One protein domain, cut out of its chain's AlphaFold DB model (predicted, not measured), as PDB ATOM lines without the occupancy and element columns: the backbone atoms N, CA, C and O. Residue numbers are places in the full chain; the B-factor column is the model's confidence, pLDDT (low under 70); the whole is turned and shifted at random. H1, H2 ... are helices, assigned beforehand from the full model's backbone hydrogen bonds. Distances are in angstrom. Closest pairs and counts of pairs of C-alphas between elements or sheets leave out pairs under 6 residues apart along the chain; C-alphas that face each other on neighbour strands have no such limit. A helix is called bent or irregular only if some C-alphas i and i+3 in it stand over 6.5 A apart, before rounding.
ATOM      1  N   ILE A 269      18.533  13.776   2.313       76.69
ATOM      2  CA  ILE A 269      17.060  13.778   2.233       76.69
ATOM      3  C   ILE A 269      16.561  14.384   0.899       76.69
ATOM      4  O   ILE A 269      15.696  13.765   0.271       76.69
ATOM      5  N   PRO A 270      17.105  15.517   0.395       80.19
ATOM      6  CA  PRO A 270      16.836  16.011  -0.957       80.19
ATOM      7  C   PRO A 270      16.933  14.955  -2.067       80.19
ATOM      8  O   PRO A 270      16.004  14.846  -2.867       80.19
ATOM      9  N   ALA A 271      17.993  14.143  -2.113       79.75
ATOM     10  CA  ALA A 271      18.163  13.091  -3.114       79.75
ATOM     11  C   ALA A 271      17.125  11.966  -2.967       79.75
ATOM     12  O   ALA A 271      16.623  11.467  -3.977       79.75
ATOM     13  N   ALA A 272      16.754  11.599  -1.734       80.69
ATOM     14  CA  ALA A 272      15.676  10.639  -1.481       80.69
ATOM     15  C   ALA A 272      14.324  11.149  -2.018       80.69
ATOM     16  O   ALA A 272      13.593  10.410  -2.682       80.69
ATOM     17  N   MET A 273      14.015  12.433  -1.793       81.00
ATOM     18  CA  MET A 273      12.808  13.072  -2.324       81.00
ATOM     19  C   MET A 273      12.839  13.203  -3.850       81.00
ATOM     20  O   MET A 273      11.842  12.901  -4.505       81.00
ATOM     21  N   ALA A 274      13.974  13.597  -4.430       84.00
ATOM     22  CA  ALA A 274      14.145  13.722  -5.876       84.00
ATOM     23  C   ALA A 274      13.965  12.375  -6.597       84.00
ATOM     24  O   ALA A 274      13.292  12.313  -7.624       84.00
ATOM     25  N   ALA A 275      14.499  11.284  -6.035       78.88
ATOM     26  CA  ALA A 275      14.297   9.931  -6.554       78.88
ATOM     27  C   ALA A 275      12.818   9.503  -6.489       78.88
ATOM     28  O   ALA A 275      12.266   9.046  -7.490       78.88
ATOM     29  N   MET A 276      12.155   9.721  -5.346       81.75
ATOM     30  CA  MET A 276      10.725   9.436  -5.160       81.75
ATOM     31  C   MET A 276       9.842  10.223  -6.146       81.75
ATOM     32  O   MET A 276       8.890   9.678  -6.704       81.75
ATOM     33  N   ILE A 277      10.135  11.503  -6.382       82.00
ATOM     34  CA  ILE A 277       9.386  12.345  -7.328       82.00
ATOM     35  C   ILE A 277       9.658  11.913  -8.775       82.00
ATOM     36  O   ILE A 277       8.720  11.846  -9.569       82.00
ATOM     37  N   ALA A 278      10.900  11.557  -9.116       80.50
ATOM     38  CA  ALA A 278      11.265  11.100 -10.455       80.50
ATOM     39  C   ALA A 278      10.648   9.736 -10.825       80.50
ATOM     40  O   ALA A 278      10.195   9.587 -11.960       80.50
ATOM     41  N   GLU A 279      10.570   8.766  -9.897       74.81
ATOM     42  CA  GLU A 279       9.828   7.508 -10.129       74.81
ATOM     43  C   GLU A 279       8.355   7.814 -10.443       74.81
ATOM     44  O   GLU A 279       7.795   7.310 -11.420       74.81
ATOM     45  N   ASN A 280       7.746   8.691  -9.638       77.31
ATOM     46  CA  ASN A 280       6.347   9.065  -9.788       77.31
ATOM     47  C   ASN A 280       6.080   9.781 -11.120       77.31
ATOM     48  O   ASN A 280       5.223   9.307 -11.856       77.31
ATOM     49  N   GLU A 281       6.819  10.839 -11.487       78.31
ATOM     50  CA  GLU A 281       6.574  11.577 -12.745       78.31
ATOM     51  C   GLU A 281       6.705  10.710 -14.009       78.31
ATOM     52  O   GLU A 281       6.006  10.964 -14.989       78.31
ATOM     53  N   VAL A 282       7.567   9.685 -14.002       72.69
ATOM     54  CA  VAL A 282       7.699   8.736 -15.124       72.69
ATOM     55  C   VAL A 282       6.515   7.762 -15.190       72.69
ATOM     56  O   VAL A 282       6.149   7.306 -16.273       72.69
ATOM     57  N   ARG A 283       5.903   7.443 -14.045       70.31
ATOM     58  CA  ARG A 283       4.796   6.485 -13.927       70.31
ATOM     59  C   ARG A 283       3.414   7.121 -14.107       70.31
ATOM     60  O   ARG A 283       2.526   6.482 -14.669       70.31
ATOM     61  N   ALA A 284       3.222   8.338 -13.604       73.06
ATOM     62  CA  ALA A 284       2.001   9.129 -13.711       73.06
ATOM     63  C   ALA A 284       2.320  10.621 -13.507       73.06
ATOM     64  O   ALA A 284       3.041  10.990 -12.580       73.06
ATOM     65  N   GLU A 285       1.762  11.508 -14.333       77.50
ATOM     66  CA  GLU A 285       1.999  12.945 -14.165       77.50
ATOM     67  C   GLU A 285       1.401  13.454 -12.840       77.50
ATOM     68  O   GLU A 285       0.183  13.553 -12.694       77.50
ATOM     69  N   ILE A 286       2.267  13.819 -11.885       84.88
ATOM     70  CA  ILE A 286       1.871  14.507 -10.644       84.88
ATOM     71  C   ILE A 286       1.093  15.779 -11.020       84.88
ATOM     72  O   ILE A 286       1.514  16.528 -11.909       84.88
ATOM     73  N   ALA A 287      -0.029  16.046 -10.351       90.25
ATOM     74  CA  ALA A 287      -0.875  17.184 -10.689       90.25
ATOM     75  C   ALA A 287      -0.142  18.534 -10.484       90.25
ATOM     76  O   ALA A 287       0.637  18.680  -9.539       90.25
ATOM     77  N   PRO A 288      -0.379  19.556 -11.335       93.75
ATOM     78  CA  PRO A 288       0.325  20.843 -11.260       93.75
ATOM     79  C   PRO A 288       0.241  21.546  -9.898       93.75
ATOM     80  O   PRO A 288       1.199  22.204  -9.494       93.75
ATOM     81  N   TRP A 289      -0.884  21.391  -9.194       93.69
ATOM     82  CA  TRP A 289      -1.080  21.895  -7.834       93.69
ATOM     83  C   TRP A 289      -0.121  21.234  -6.838       93.69
ATOM     84  O   TRP A 289       0.601  21.932  -6.130       93.69
ATOM     85  N   ASP A 290      -0.037  19.902  -6.840       91.56
ATOM     86  CA  ASP A 290       0.766  19.158  -5.868       91.56
ATOM     87  C   ASP A 290       2.279  19.291  -6.117       91.56
ATOM     88  O   ASP A 290       3.059  19.214  -5.170       91.56
ATOM     89  N   LYS A 291       2.709  19.616  -7.347       92.75
ATOM     90  CA  LYS A 291       4.092  20.074  -7.608       92.75
ATOM     91  C   LYS A 291       4.381  21.417  -6.933       92.75
ATOM     92  O   LYS A 291       5.431  21.585  -6.320       92.75
ATOM     93  N   GLY A 292       3.450  22.372  -7.034       94.50
ATOM     94  CA  GLY A 292       3.544  23.662  -6.339       94.50
ATOM     95  C   GLY A 292       3.610  23.479  -4.825       94.50
ATOM     96  O   GLY A 292       4.505  24.017  -4.177       94.50
ATOM     97  N   ARG A 293       2.735  22.618  -4.297       92.94
ATOM     98  CA  ARG A 293       2.725  22.193  -2.898       92.94
ATOM     99  C   ARG A 293       4.057  21.606  -2.439       92.94
ATOM    100  O   ARG A 293       4.597  22.073  -1.448       92.94
ATOM    101  N   GLN A 294       4.609  20.618  -3.145       91.00
ATOM    102  CA  GLN A 294       5.869  19.965  -2.752       91.00
ATOM    103  C   GLN A 294       7.032  20.964  -2.626       91.00
ATOM    104  O   GLN A 294       7.844  20.844  -1.711       91.00
ATOM    105  N   ILE A 295       7.092  21.979  -3.494       94.25
ATOM    106  CA  ILE A 295       8.111  23.041  -3.444       94.25
ATOM    107  C   ILE A 295       7.943  23.926  -2.198       94.25
ATOM    108  O   ILE A 295       8.937  24.287  -1.566       94.25
ATOM    109  N   VAL A 296       6.704  24.269  -1.835       94.38
ATOM    110  CA  VAL A 296       6.405  25.127  -0.677       94.38
ATOM    111  C   VAL A 296       6.530  24.347   0.635       94.38
ATOM    112  O   VAL A 296       7.325  24.746   1.482       94.38
ATOM    113  N   ASP A 297       5.858  23.197   0.769       91.62
ATOM    114  CA  ASP A 297       5.898  22.328   1.958       91.62
ATOM    115  C   ASP A 297       7.360  21.980   2.344       91.62
ATOM    116  O   ASP A 297       7.730  22.092   3.512       91.62
ATOM    117  N   THR A 298       8.235  21.646   1.379       90.38
ATOM    118  CA  THR A 298       9.658  21.331   1.662       90.38
ATOM    119  C   THR A 298      10.525  22.547   2.002       90.38
ATOM    120  O   THR A 298      11.524  22.402   2.708       90.38
ATOM    121  N   THR A 299      10.153  23.744   1.541       93.62
ATOM    122  CA  THR A 299      10.837  24.993   1.917       93.62
ATOM    123  C   THR A 299      10.417  25.427   3.325       93.62
ATOM    124  O   THR A 299      11.266  25.769   4.143       93.62
ATOM    125  N   LEU A 300       9.124  25.320   3.657       90.94
ATOM    126  CA  LEU A 300       8.596  25.568   5.006       90.94
ATOM    127  C   LEU A 300       9.133  24.564   6.041       90.94
ATOM    128  O   LEU A 300       9.354  24.930   7.191       90.94
ATOM    129  N   ALA A 301       9.404  23.322   5.629       87.12
ATOM    130  CA  ALA A 301      10.066  22.308   6.452       87.12
ATOM    131  C   ALA A 301      11.577  22.544   6.664       87.12
ATOM    132  O   ALA A 301      12.224  21.746   7.338       87.12
ATOM    133  N   GLY A 302      12.168  23.580   6.056       87.88
ATOM    134  CA  GLY A 302      13.600  23.877   6.155       87.88
ATOM    135  C   GLY A 302      14.522  22.925   5.379       87.88
ATOM    136  O   GLY A 302      15.739  23.069   5.463       87.88
ATOM    137  N   ILE A 303      13.976  21.984   4.594       88.12
ATOM    138  CA  ILE A 303      14.759  21.039   3.768       88.12
ATOM    139  C   ILE A 303      15.493  21.792   2.648       88.12
ATOM    140  O   ILE A 303      16.605  21.427   2.267       88.12
ATOM    141  N   PHE A 304      14.895  22.879   2.149       92.44
ATOM    142  CA  PHE A 304      15.523  23.808   1.213       92.44
ATOM    143  C   PHE A 304      15.365  25.255   1.698       92.44
ATOM    144  O   PHE A 304      14.292  25.619   2.171       92.44
ATOM    145  N   PRO A 305      16.377  26.126   1.523       91.31
ATOM    146  CA  PRO A 305      16.311  27.515   1.987       91.31
ATOM    147  C   PRO A 305      15.453  28.432   1.098       91.31
ATOM    148  O   PRO A 305      15.154  29.555   1.491       91.31
ATOM    149  N   THR A 306      15.107  28.011  -0.126       95.50
ATOM    150  CA  THR A 306      14.301  28.794  -1.082       95.50
ATOM    151  C   THR A 306      13.551  27.878  -2.050       95.50
ATOM    152  O   THR A 306      14.027  26.784  -2.366       95.50
ATOM    153  N   TYR A 307      12.459  28.378  -2.642       95.50
ATOM    154  CA  TYR A 307      11.742  27.694  -3.727       95.50
ATOM    155  C   TYR A 307      12.641  27.367  -4.933       95.50
ATOM    156  O   TYR A 307      12.436  26.356  -5.599       95.50
ATOM    157  N   ASP A 308      13.659  28.186  -5.216       94.62
ATOM    158  CA  ASP A 308      14.617  27.922  -6.296       94.62
ATOM    159  C   ASP A 308      15.576  26.765  -5.969       94.62
ATOM    160  O   ASP A 308      15.857  25.937  -6.838       94.62
ATOM    161  N   ALA A 309      16.016  26.652  -4.711       93.69
ATOM    162  CA  ALA A 309      16.783  25.502  -4.234       93.69
ATOM    163  C   ALA A 309      15.932  24.218  -4.230       93.69
ATOM    164  O   ALA A 309      16.395  23.190  -4.721       93.69
ATOM    165  N   ALA A 310      14.673  24.291  -3.783       94.31
ATOM    166  CA  ALA A 310      13.733  23.170  -3.839       94.31
ATOM    167  C   ALA A 310      13.471  22.703  -5.282       94.31
ATOM    168  O   ALA A 310      13.531  21.510  -5.570       94.31
ATOM    169  N   ILE A 311      13.271  23.626  -6.230       94.81
ATOM    170  CA  ILE A 311      13.111  23.287  -7.655       94.81
ATOM    171  C   ILE A 311      14.381  22.646  -8.233       94.81
ATOM    172  O   ILE A 311      14.281  21.732  -9.053       94.81
ATOM    173  N   ALA A 312      15.570  23.103  -7.832       92.75
ATOM    174  CA  ALA A 312      16.833  22.526  -8.285       92.75
ATOM    175  C   ALA A 312      17.093  21.123  -7.701       92.75
ATOM    176  O   ALA A 312      17.575  20.257  -8.431       92.75
ATOM    177  N   GLY A 313      16.757  20.904  -6.425       90.38
ATOM    178  CA  GLY A 313      16.937  19.630  -5.725       90.38
ATOM    179  C   GLY A 313      15.902  18.573  -6.106       90.38
ATOM    180  O   GLY A 313      16.278  17.475  -6.497       90.38
ATOM    181  N   LEU A 314      14.607  18.905  -6.047       90.12
ATOM    182  CA  LEU A 314      13.507  17.969  -6.324       90.12
ATOM    183  C   LEU A 314      13.359  17.640  -7.819       90.12
ATOM    184  O   LEU A 314      12.952  16.535  -8.167       90.12
ATOM    185  N   TYR A 315      13.708  18.580  -8.709       90.31
ATOM    186  CA  TYR A 315      13.582  18.425 -10.163       90.31
ATOM    187  C   TYR A 315      14.926  18.699 -10.889       90.31
ATOM    188  O   TYR A 315      15.047  19.634 -11.696       90.31
ATOM    189  N   PRO A 316      15.974  17.884 -10.656       88.19
ATOM    190  CA  PRO A 316      17.323  18.168 -11.155       88.19
ATOM    191  C   PRO A 316      17.415  18.152 -12.691       88.19
ATOM    192  O   PRO A 316      18.165  18.934 -13.279       88.19
ATOM    193  N   TYR A 317      16.605  17.324 -13.358       87.56
ATOM    194  CA  TYR A 317      16.661  17.105 -14.810       87.56
ATOM    195  C   TYR A 317      15.781  18.046 -15.656       87.56
ATOM    196  O   TYR A 317      15.752  17.905 -16.878       87.56
ATOM    197  N   VAL A 318      15.048  19.000 -15.061       89.12
ATOM    198  CA  VAL A 318      14.126  19.853 -15.837       89.12
ATOM    199  C   VAL A 318      14.801  21.050 -16.524       89.12
ATOM    200  O   VAL A 318      15.711  21.688 -15.994       89.12
ATOM    201  N   ASP A 319      14.300  21.398 -17.712       93.50
ATOM    202  CA  ASP A 319      14.761  22.545 -18.497       93.50
ATOM    203  C   ASP A 319      14.363  23.917 -17.898       93.50
ATOM    204  O   ASP A 319      13.548  24.031 -16.977       93.50
ATOM    205  N   ARG A 320      14.924  25.006 -18.449       92.94
ATOM    206  CA  ARG A 320      14.673  26.389 -17.989       92.94
ATOM    207  C   ARG A 320      13.194  26.801 -18.067       92.94
ATOM    208  O   ARG A 320      12.750  27.584 -17.224       92.94
ATOM    209  N   GLN A 321      12.432  26.305 -19.044       93.12
ATOM    210  CA  GLN A 321      11.010  26.625 -19.201       93.12
ATOM    211  C   GLN A 321      10.180  25.896 -18.138       93.12
ATOM    212  O   GLN A 321       9.366  26.527 -17.463       93.12
ATOM    213  N   ARG A 322      10.438  24.601 -17.916       92.31
ATOM    214  CA  ARG A 322       9.835  23.808 -16.832       92.31
ATOM    215  C   ARG A 322      10.145  24.395 -15.453       92.31
ATOM    216  O   ARG A 322       9.216  24.583 -14.677       92.31
ATOM    217  N   ARG A 323      11.391  24.803 -15.173       95.00
ATOM    218  CA  ARG A 323      11.737  25.525 -13.924       95.00
ATOM    219  C   ARG A 323      10.920  26.811 -13.752       95.00
ATOM    220  O   ARG A 323      10.448  27.097 -12.657       95.00
ATOM    221  N   SER A 324      10.681  27.559 -14.833       94.62
ATOM    222  CA  SER A 324       9.818  28.753 -14.801       94.62
ATOM    223  C   SER A 324       8.342  28.435 -14.502       94.62
ATOM    224  O   SER A 324       7.672  29.223 -13.832       94.62
ATOM    225  N   ARG A 325       7.841  27.268 -14.937       95.38
ATOM    226  CA  ARG A 325       6.498  26.766 -14.586       95.38
ATOM    227  C   ARG A 325       6.406  26.321 -13.133       95.38
ATOM    228  O   ARG A 325       5.461  26.700 -12.456       95.38
ATOM    229  N   LEU A 326       7.401  25.594 -12.629       96.12
ATOM    230  CA  LEU A 326       7.434  25.152 -11.233       96.12
ATOM    231  C   LEU A 326       7.408  26.345 -10.257       96.12
ATOM    232  O   LEU A 326       6.615  26.338  -9.322       96.12
ATOM    233  N   ARG A 327       8.141  27.435 -10.548       96.50
ATOM    234  CA  ARG A 327       8.020  28.710  -9.803       96.50
ATOM    235  C   ARG A 327       6.614  29.320  -9.867       96.50
ATOM    236  O   ARG A 327       6.171  29.950  -8.914       96.50
ATOM    237  N   ALA A 328       5.922  29.183 -11.000       96.38
ATOM    238  CA  ALA A 328       4.549  29.658 -11.153       96.38
ATOM    239  C   ALA A 328       3.556  28.807 -10.340       96.38
ATOM    240  O   ALA A 328       2.623  29.361  -9.772       96.38
ATOM    241  N   PHE A 329       3.774  27.492 -10.243       96.75
ATOM    242  CA  PHE A 329       2.935  26.598  -9.442       96.75
ATOM    243  C   PHE A 329       3.160  26.796  -7.940       96.75
ATOM    244  O   PHE A 329       2.182  26.858  -7.203       96.75
ATOM    245  N   ALA A 330       4.414  26.969  -7.505       96.75
ATOM    246  CA  ALA A 330       4.749  27.300  -6.120       96.75
ATOM    247  C   ALA A 330       4.053  28.598  -5.677       96.75
ATOM    248  O   ALA A 330       3.289  28.571  -4.722       96.75
ATOM    249  N   LEU A 331       4.193  29.691  -6.445       96.06
ATOM    250  CA  LEU A 331       3.505  30.969  -6.190       96.06
ATOM    251  C   LEU A 331       1.973  30.834  -6.100       96.06
ATOM    252  O   LEU A 331       1.336  31.531  -5.316       96.06
ATOM    253  N   VAL A 332       1.368  29.973  -6.925       96.44
ATOM    254  CA  VAL A 332      -0.087  29.752  -6.918       96.44
ATOM    255  C   VAL A 332      -0.537  28.952  -5.702       96.44
ATOM    256  O   VAL A 332      -1.606  29.241  -5.178       96.44
ATOM    257  N   TYR A 333       0.255  27.983  -5.243       95.69
ATOM    258  CA  TYR A 333      -0.029  27.268  -4.001       95.69
ATOM    259  C   TYR A 333       0.138  28.193  -2.785       95.69
ATOM    260  O   TYR A 333      -0.796  28.331  -2.003       95.69
ATOM    261  N   ASP A 334       1.276  28.886  -2.692       94.69
ATOM    262  CA  ASP A 334       1.660  29.784  -1.590       94.69
ATOM    263  C   ASP A 334       0.598  30.871  -1.315       94.69
ATOM    264  O   ASP A 334       0.153  31.059  -0.187       94.69
ATOM    265  N   GLU A 335       0.094  31.537  -2.362       93.38
ATOM    266  CA  GLU A 335      -0.942  32.573  -2.217       93.38
ATOM    267  C   GLU A 335      -2.375  32.021  -2.065       93.38
ATOM    268  O   GLU A 335      -3.248  32.754  -1.590       93.38
ATOM    269  N   LEU A 336      -2.672  30.787  -2.508       93.81
ATOM    270  CA  LEU A 336      -4.058  30.297  -2.628       93.81
ATOM    271  C   LEU A 336      -4.409  29.025  -1.838       93.81
ATOM    272  O   LEU A 336      -5.577  28.631  -1.885       93.81
ATOM    273  N   ALA A 337      -3.485  28.408  -1.096       89.50
ATOM    274  CA  ALA A 337      -3.735  27.175  -0.335       89.50
ATOM    275  C   ALA A 337      -5.003  27.255   0.544       89.50
ATOM    276  O   ALA A 337      -5.907  26.427   0.407       89.50
ATOM    277  N   ASP A 338      -5.133  28.313   1.348       87.50
ATOM    278  CA  ASP A 338      -6.272  28.520   2.261       87.50
ATOM    279  C   ASP A 338      -7.511  29.162   1.604       87.50
ATOM    280  O   ASP A 338      -8.516  29.433   2.266       87.50
ATOM    281  N   SER A 339      -7.485  29.412   0.289       84.31
ATOM    282  CA  SER A 339      -8.527  30.200  -0.396       84.31
ATOM    283  C   SER A 339      -9.838  29.450  -0.652       84.31
ATOM    284  O   SER A 339     -10.796  30.052  -1.123       84.31
ATOM    285  N   GLY A 340      -9.913  28.148  -0.360       85.50
ATOM    286  CA  GLY A 340     -11.135  27.355  -0.556       85.50
ATOM    287  C   GLY A 340     -11.390  26.904  -2.002       85.50
ATOM    288  O   GLY A 340     -12.544  26.681  -2.374       85.50
ATOM    289  N   LEU A 341     -10.333  26.753  -2.811       90.31
ATOM    290  CA  LEU A 341     -10.407  26.106  -4.127       90.31
ATOM    291  C   LEU A 341     -10.910  24.659  -3.999       90.31
ATOM    292  O   LEU A 341     -10.322  23.848  -3.284       90.31
ATOM    293  N   ALA A 342     -11.968  24.312  -4.728       89.94
ATOM    294  CA  ALA A 342     -12.520  22.963  -4.745       89.94
ATOM    295  C   ALA A 342     -11.709  22.030  -5.663       89.94
ATOM    296  O   ALA A 342     -11.539  22.299  -6.850       89.94
ATOM    297  N   THR A 343     -11.260  20.878  -5.152       88.06
ATOM    298  CA  THR A 343     -10.504  19.854  -5.919       88.06
ATOM    299  C   THR A 343      -9.327  20.421  -6.744       88.06
ATOM    300  O   THR A 343      -9.257  20.183  -7.955       88.06
ATOM    301  N   PRO A 344      -8.401  21.195  -6.144       90.38
ATOM    302  CA  PRO A 344      -7.386  21.948  -6.887       90.38
ATOM    303  C   PRO A 344      -6.400  21.062  -7.670       90.38
ATOM    304  O   PRO A 344      -5.824  21.514  -8.655       90.38
ATOM    305  N   GLN A 345      -6.291  19.773  -7.334       89.44
ATOM    306  CA  GLN A 345      -5.562  18.757  -8.110       89.44
ATOM    307  C   GLN A 345      -6.057  18.641  -9.566       89.44
ATOM    308  O   GLN A 345      -5.324  18.204 -10.448       89.44
ATOM    309  N   ARG A 346      -7.296  19.066  -9.852       91.44
ATOM    310  CA  ARG A 346      -7.879  19.094 -11.206       91.44
ATOM    311  C   ARG A 346      -7.509  20.353 -12.011       91.44
ATOM    312  O   ARG A 346      -7.967  20.505 -13.145       91.44
ATOM    313  N   LEU A 347      -6.706  21.271 -11.462       92.81
ATOM    314  CA  LEU A 347      -6.224  22.455 -12.180       92.81
ATOM    315  C   LEU A 347      -5.178  22.068 -13.236       92.81
ATOM    316  O   LEU A 347      -4.088  21.591 -12.929       92.81
ATOM    317  N   THR A 348      -5.493  22.327 -14.506       95.12
ATOM    318  CA  THR A 348      -4.554  22.108 -15.614       95.12
ATOM    319  C   THR A 348      -3.400  23.117 -15.583       95.12
ATOM    320  O   THR A 348      -3.534  24.220 -15.047       95.12
ATOM    321  N   VAL A 349      -2.279  22.783 -16.235       94.94
ATOM    322  CA  VAL A 349      -1.103  23.670 -16.366       94.94
ATOM    323  C   VAL A 349      -1.497  25.075 -16.837       94.94
ATOM    324  O   VAL A 349      -1.082  26.056 -16.229       94.94
ATOM    325  N   ALA A 350      -2.365  25.182 -17.847       94.31
ATOM    326  CA  ALA A 350      -2.825  26.469 -18.369       94.31
ATOM    327  C   ALA A 350      -3.682  27.266 -17.362       94.31
ATOM    328  O   ALA A 350      -3.634  28.496 -17.361       94.31
ATOM    329  N   ARG A 351      -4.447  26.597 -16.481       95.38
ATOM    330  CA  ARG A 351      -5.170  27.267 -15.384       95.38
ATOM    331  C   ARG A 351      -4.197  27.800 -14.328       95.38
ATOM    332  O   ARG A 351      -4.324  28.956 -13.931       95.38
ATOM    333  N   MET A 352      -3.195  27.007 -13.946       95.88
ATOM    334  CA  MET A 352      -2.143  27.418 -13.004       95.88
ATOM    335  C   MET A 352      -1.289  28.574 -13.550       95.88
ATOM    336  O   MET A 352      -1.083  29.565 -12.855       95.88
ATOM    337  N   GLU A 353      -0.840  28.507 -14.807       94.25
ATOM    338  CA  GLU A 353      -0.098  29.598 -15.461       94.25
ATOM    339  C   GLU A 353      -0.935  30.894 -15.523       94.25
ATOM    340  O   GLU A 353      -0.408  31.982 -15.277       94.25
ATOM    341  N   ARG A 354      -2.251  30.785 -15.770       94.38
ATOM    342  CA  ARG A 354      -3.181  31.928 -15.777       94.38
ATOM    343  C   ARG A 354      -3.370  32.546 -14.385       94.38
ATOM    344  O   ARG A 354      -3.378  33.771 -14.277       94.38
ATOM    345  N   LEU A 355      -3.487  31.726 -13.335       95.25
ATOM    346  CA  LEU A 355      -3.524  32.190 -11.941       95.25
ATOM    347  C   LEU A 355      -2.215  32.900 -11.566       95.25
ATOM    348  O   LEU A 355      -2.251  34.026 -11.077       95.25
ATOM    349  N   ALA A 356      -1.059  32.304 -11.873       94.81
ATOM    350  CA  ALA A 356       0.252  32.872 -11.556       94.81
ATOM    351  C   ALA A 356       0.489  34.243 -12.213       94.81
ATOM    352  O   ALA A 356       1.093  35.128 -11.604       94.81
ATOM    353  N   ALA A 357       0.006  34.443 -13.443       91.62
ATOM    354  CA  ALA A 357       0.048  35.744 -14.108       91.62
ATOM    355  C   ALA A 357      -0.820  36.790 -13.382       91.62
ATOM    356  O   ALA A 357      -0.357  37.900 -13.123       91.62
ATOM    357  N   ALA A 358      -2.043  36.425 -12.982       91.00
ATOM    358  CA  ALA A 358      -2.943  37.321 -12.259       91.00
ATOM    359  C   ALA A 358      -2.431  37.681 -10.848       91.00
ATOM    360  O   ALA A 358      -2.508  38.843 -10.446       91.00
ATOM    361  N   LEU A 359      -1.836  36.723 -10.125       92.06
ATOM    362  CA  LEU A 359      -1.179  36.971  -8.834       92.06
ATOM    363  C   LEU A 359      -0.050  38.006  -8.972       92.06
ATOM    364  O   LEU A 359      -0.034  38.993  -8.236       92.06
ATOM    365  N   ARG A 360       0.818  37.866  -9.988       88.50
ATOM    366  CA  ARG A 360       1.871  38.857 -10.308       88.50
ATOM    367  C   ARG A 360       1.307  40.235 -10.681       88.50
ATOM    368  O   ARG A 360       1.929  41.243 -10.362       88.50
ATOM    369  N   GLY A 361       0.114  40.294 -11.279       84.19
ATOM    370  CA  GLY A 361      -0.654  41.531 -11.513       84.19
ATOM    371  C   GLY A 361      -1.273  42.168 -10.254       84.19
ATOM    372  O   GLY A 361      -2.037  43.135 -10.347       84.19
ATOM    373  N   GLY A 362      -0.987  41.632  -9.061       84.62
ATOM    374  CA  GLY A 362      -1.513  42.135  -7.794       84.62
ATOM    375  C   GLY A 362      -3.018  41.908  -7.634       84.62
ATOM    376  O   GLY A 362      -3.704  42.755  -7.059       84.62
ATOM    377  N   LEU A 363      -3.547  40.806  -8.181       86.56
ATOM    378  CA  LEU A 363      -4.964  40.428  -8.077       86.56
ATOM    379  C   LEU A 363      -5.252  39.421  -6.950       86.56
ATOM    380  O   LEU A 363      -6.397  39.010  -6.805       86.56
ATOM    381  N   ALA A 364      -4.255  39.051  -6.138       89.38
ATOM    382  CA  ALA A 364      -4.383  38.044  -5.078       89.38
ATOM    383  C   ALA A 364      -5.591  38.273  -4.149       89.38
ATOM    384  O   ALA A 364      -6.384  37.357  -3.956       89.38
ATOM    385  N   ALA A 365      -5.801  39.505  -3.667       87.12
ATOM    386  CA  ALA A 365      -6.975  39.853  -2.861       87.12
ATOM    387  C   ALA A 365      -8.300  39.610  -3.612       87.12
ATOM    388  O   ALA A 365      -9.152  38.886  -3.120       87.12
ATOM    389  N   ALA A 366      -8.438  40.107  -4.847       87.00
ATOM    390  CA  ALA A 366      -9.659  39.938  -5.643       87.00
ATOM    391  C   ALA A 366      -9.930  38.474  -6.059       87.00
ATOM    392  O   ALA A 366     -11.081  38.095  -6.276       87.00
ATOM    393  N   ILE A 367      -8.883  37.646  -6.169       91.69
ATOM    394  CA  ILE A 367      -8.991  36.194  -6.374       91.69
ATOM    395  C   ILE A 367      -9.480  35.519  -5.086       91.69
ATOM    396  O   ILE A 367     -10.418  34.725  -5.148       91.69
ATOM    397  N   ARG A 368      -8.908  35.871  -3.925       91.31
ATOM    398  CA  ARG A 368      -9.350  35.376  -2.609       91.31
ATOM    399  C   ARG A 368     -10.793  35.770  -2.296       91.31
ATOM    400  O   ARG A 368     -11.565  34.900  -1.912       91.31
ATOM    401  N   ASP A 369     -11.182  37.019  -2.552       89.00
ATOM    402  CA  ASP A 369     -12.564  37.501  -2.408       89.00
ATOM    403  C   ASP A 369     -13.535  36.650  -3.239       89.00
ATOM    404  O   ASP A 369     -14.549  36.175  -2.735       89.00
ATOM    405  N   CYS A 370     -13.208  36.411  -4.513       90.50
ATOM    406  CA  CYS A 370     -14.040  35.622  -5.417       90.50
ATOM    407  C   CYS A 370     -14.171  34.154  -4.972       90.50
ATOM    408  O   CYS A 370     -15.243  33.564  -5.090       90.50
ATOM    409  N   LEU A 371     -13.101  33.551  -4.451       92.25
ATOM    410  CA  LEU A 371     -13.133  32.174  -3.949       92.25
ATOM    411  C   LEU A 371     -13.855  32.057  -2.595       92.25
ATOM    412  O   LEU A 371     -14.505  31.046  -2.339       92.25
ATOM    413  N   ALA A 372     -13.796  33.100  -1.762       90.06
ATOM    414  CA  ALA A 372     -14.527  33.177  -0.500       90.06
ATOM    415  C   ALA A 372     -16.045  33.336  -0.702       90.06
ATOM    416  O   ALA A 372     -16.816  32.744   0.051       90.06
ATOM    417  N   GLU A 373     -16.480  34.082  -1.724       88.12
ATOM    418  CA  GLU A 373     -17.894  34.163  -2.123       88.12
ATOM    419  C   GLU A 373     -18.427  32.818  -2.626       88.12
ATOM    420  O   GLU A 373     -19.475  32.361  -2.181       88.12
ATOM    421  N   HIS A 374     -17.677  32.164  -3.517       89.94
ATOM    422  CA  HIS A 374     -18.041  30.885  -4.133       89.94
ATOM    423  C   HIS A 374     -17.509  29.678  -3.326       89.94
ATOM    424  O   HIS A 374     -17.125  28.637  -3.876       89.94
ATOM    425  N   ARG A 375     -17.443  29.807  -1.993       88.00
ATOM    426  CA  ARG A 375     -16.902  28.780  -1.089       88.00
ATOM    427  C   ARG A 375     -17.874  27.605  -0.956       88.00
ATOM    428  O   ARG A 375     -18.997  27.765  -0.493       88.00
ATOM    429  N   GLY A 376     -17.408  26.409  -1.313       87.25
ATOM    430  CA  GLY A 376     -18.220  25.183  -1.331       87.25
ATOM    431  C   GLY A 376     -18.850  24.865  -2.692       87.25
ATOM    432  O   GLY A 376     -19.403  23.779  -2.859       87.25
ATOM    433  N   GLU A 377     -18.727  25.751  -3.683       92.75
ATOM    434  CA  GLU A 377     -19.070  25.428  -5.069       92.75
ATOM    435  C   GLU A 377     -18.011  24.530  -5.730       92.75
ATOM    436  O   GLU A 377     -16.841  24.515  -5.349       92.75
ATOM    437  N   GLY A 378     -18.409  23.796  -6.774       93.12
ATOM    438  CA  GLY A 378     -17.488  22.980  -7.565       93.12
ATOM    439  C   GLY A 378     -16.515  23.813  -8.415       93.12
ATOM    440  O   GLY A 378     -16.841  24.919  -8.850       93.12
ATOM    441  N   LEU A 379     -15.345  23.234  -8.719       93.50
ATOM    442  CA  LEU A 379     -14.222  23.900  -9.398       93.50
ATOM    443  C   LEU A 379     -14.608  24.691 -10.657       93.50
ATOM    444  O   LEU A 379     -14.102  25.786 -10.866       93.50
ATOM    445  N   GLU A 380     -15.488  24.154 -11.503       94.75
ATOM    446  CA  GLU A 380     -15.881  24.826 -12.750       94.75
ATOM    447  C   GLU A 380     -16.728  26.085 -12.506       94.75
ATOM    448  O   GLU A 380     -16.625  27.037 -13.277       94.75
ATOM    449  N   SER A 381     -17.504  26.127 -11.417       94.06
ATOM    450  CA  SER A 381     -18.283  27.308 -11.019       94.06
ATOM    451  C   SER A 381     -17.366  28.388 -10.446       94.06
ATOM    452  O   SER A 381     -17.349  29.514 -10.943       94.06
ATOM    453  N   GLN A 382     -16.472  28.009  -9.522       94.69
ATOM    454  CA  GLN A 382     -15.408  28.887  -9.018       94.69
ATOM    455  C   GLN A 382     -14.522  29.430 -10.157       94.69
ATOM    456  O   GLN A 382     -14.167  30.608 -10.178       94.69
ATOM    457  N   TRP A 383     -14.189  28.594 -11.148       94.94
ATOM    458  CA  TRP A 383     -13.394  28.996 -12.309       94.94
ATOM    459  C   TRP A 383     -14.149  29.943 -13.255       94.94
ATOM    460  O   TRP A 383     -13.545  30.863 -13.810       94.94
ATOM    461  N   ALA A 384     -15.462  29.755 -13.428       92.81
ATOM    462  CA  ALA A 384     -16.308  30.684 -14.172       92.81
ATOM    463  C   ALA A 384     -16.420  32.042 -13.456       92.81
ATOM    464  O   ALA A 384     -16.251  33.081 -14.099       92.81
ATOM    465  N   ALA A 385     -16.611  32.037 -12.132       90.50
ATOM    466  CA  ALA A 385     -16.655  33.234 -11.294       90.50
ATOM    467  C   ALA A 385     -15.331  34.020 -11.305       90.50
ATOM    468  O   ALA A 385     -15.341  35.245 -11.384       90.50
ATOM    469  N   LEU A 386     -14.185  33.330 -11.335       92.31
ATOM    470  CA  LEU A 386     -12.868  33.955 -11.514       92.31
ATOM    471  C   LEU A 386     -12.655  34.562 -12.914       92.31
ATOM    472  O   LEU A 386     -11.707  35.327 -13.107       92.31
ATOM    473  N   GLY A 387     -13.507  34.251 -13.897       90.00
ATOM    474  CA  GLY A 387     -13.381  34.682 -15.292       90.00
ATOM    475  C   GLY A 387     -13.143  36.191 -15.487       90.00
ATOM    476  O   GLY A 387     -12.162  36.539 -16.149       90.00
ATOM    477  N   PRO A 388     -13.969  37.093 -14.913       85.81
ATOM    478  CA  PRO A 388     -13.782  38.544 -14.987       85.81
ATOM    479  C   PRO A 388     -12.492  39.027 -14.312       85.81
ATOM    480  O   PRO A 388     -11.727  39.778 -14.918       85.81
ATOM    481  N   THR A 389     -12.188  38.555 -13.099       86.38
ATOM    482  CA  THR A 389     -10.963  38.918 -12.357       86.38
ATOM    483  C   THR A 389      -9.708  38.497 -13.125       86.38
ATOM    484  O   THR A 389      -8.787  39.288 -13.327       86.38
ATOM    485  N   LEU A 390      -9.706  37.274 -13.661       88.88
ATOM    486  CA  LEU A 390      -8.655  36.772 -14.543       88.88
ATOM    487  C   LEU A 390      -8.690  37.395 -15.947       88.88
ATOM    488  O   LEU A 390      -7.814  37.076 -16.743       88.88
ATOM    489  N   ALA A 391      -9.683  38.210 -16.304       84.81
ATOM    490  CA  ALA A 391      -9.710  38.984 -17.545       84.81
ATOM    491  C   ALA A 391      -9.205  40.422 -17.345       84.81
ATOM    492  O   ALA A 391      -8.727  41.010 -18.311       84.81
ATOM    493  N   GLU A 392      -9.241  40.971 -16.123       79.25
ATOM    494  CA  GLU A 392      -8.513  42.209 -15.789       79.25
ATOM    495  C   GLU A 392      -6.991  41.987 -15.907       79.25
ATOM    496  O   GLU A 392      -6.286  42.839 -16.434       79.25
ATOM    497  N   ALA A 393      -6.502  40.801 -15.521       77.44
ATOM    498  CA  ALA A 393      -5.082  40.418 -15.532       77.44
ATOM    499  C   ALA A 393      -4.355  40.503 -16.892       77.44
ATOM    500  O   ALA A 393      -3.128  40.564 -16.911       77.44
ATOM    501  N   PHE A 394      -5.087  40.440 -18.012       74.06
ATOM    502  CA  PHE A 394      -4.524  40.389 -19.374       74.06
ATOM    503  C   PHE A 394      -5.020  41.528 -20.273       74.06
ATOM    504  O   PHE A 394      -4.935  41.419 -21.495       74.06
ATOM    505  N   ARG A 395      -5.567  42.603 -19.696       71.94
ATOM    506  CA  ARG A 395      -5.676  43.877 -20.416       71.94
ATOM    507  C   ARG A 395      -4.410  44.667 -20.134       71.94
ATOM    508  O   ARG A 395      -3.971  44.719 -18.986       71.94
ATOM    509  N   ASP A 396      -3.831  45.254 -21.173       52.06
ATOM    510  CA  ASP A 396      -2.662  46.107 -21.016       52.06
ATOM    511  C   ASP A 396      -2.966  47.254 -20.049       52.06
ATOM    512  O   ASP A 396      -4.055  47.828 -20.052       52.06
ATOM    513  N   HIS A 397      -1.989  47.584 -19.206       53.50
ATOM    514  CA  HIS A 397      -2.121  48.600 -18.160       53.50
ATOM    515  C   HIS A 397      -2.100  50.049 -18.703       53.50
ATOM    516  O   HIS A 397      -1.980  50.996 -17.922       53.50
TER     517      HIS A 397
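Overview. This is residues 269 to 397 of the 464 residues of the protein "ParB domain-containing protein" of Rhodobacteraceae bacterium (UniProt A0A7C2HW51). A kinked long helix, H4, runs through the middle, crossed by H2 and H5; H3 and then H1 lie toward one end of the longest axis, and the short helices H6, H7 and H8 gather toward the other. Residues 279 to 285, of which 279 to 283 belong to H1, stick out free. The printed part has 129 residues with eight named helices, H1 to H8 in order, and no named strand: all helix. It is compact, with a radius of gyration of the C-alphas of 15.2 A and spans of 42 by 32 by 25 A.

Along the chain. H1, residues 269 to 283, begins at C-alpha 269 (17.060, 13.778, 2.233) and is 21.6 A long. H2 is residues 288 to 300, 18.8 A, and H3 residues 307 to 314. H4, residues 320 to 339, is 29.4 A long, with a kink of 33 degrees near residue 333; it is irregular, C-alphas 335 and 338 being 8.1 A apart. H5 is residues 349 to 360, H6 364 to 373, H7 379 to 385, and H8 389 to 392, ending at C-alpha 392 (-8.513, 42.209, -15.789).

Arrangement. The hub, H4, touches H2 about perpendicular at 79 degrees, closest at the C-alphas of Gly 292 and Ala 330, 3.8 A. H4 touches H5, closest C-alphas Ala 328 and Ala 356, 5.4 A. H3 touches H1, closest C-alphas Ala 274 and Leu 314, 4.3 A. H6 and H7 only just touch, with 3 pairs of C-alphas within 8 A. H5 and H8 only just touch, also with 3 pairs. Every O i to N i+4 pair is within hydrogen-bond range in H1, H2, H3, H5, H6 and H7, and 14 of 16 in H4; H8 is too short for such a pair.

Size, cuts and confidence. The C-alphas farthest apart, Ala 272 and His 397, are 45.1 A apart. The printed part has no cut and no long link. Its mean pLDDT is 88.8; residues 396 to 397 are under 70.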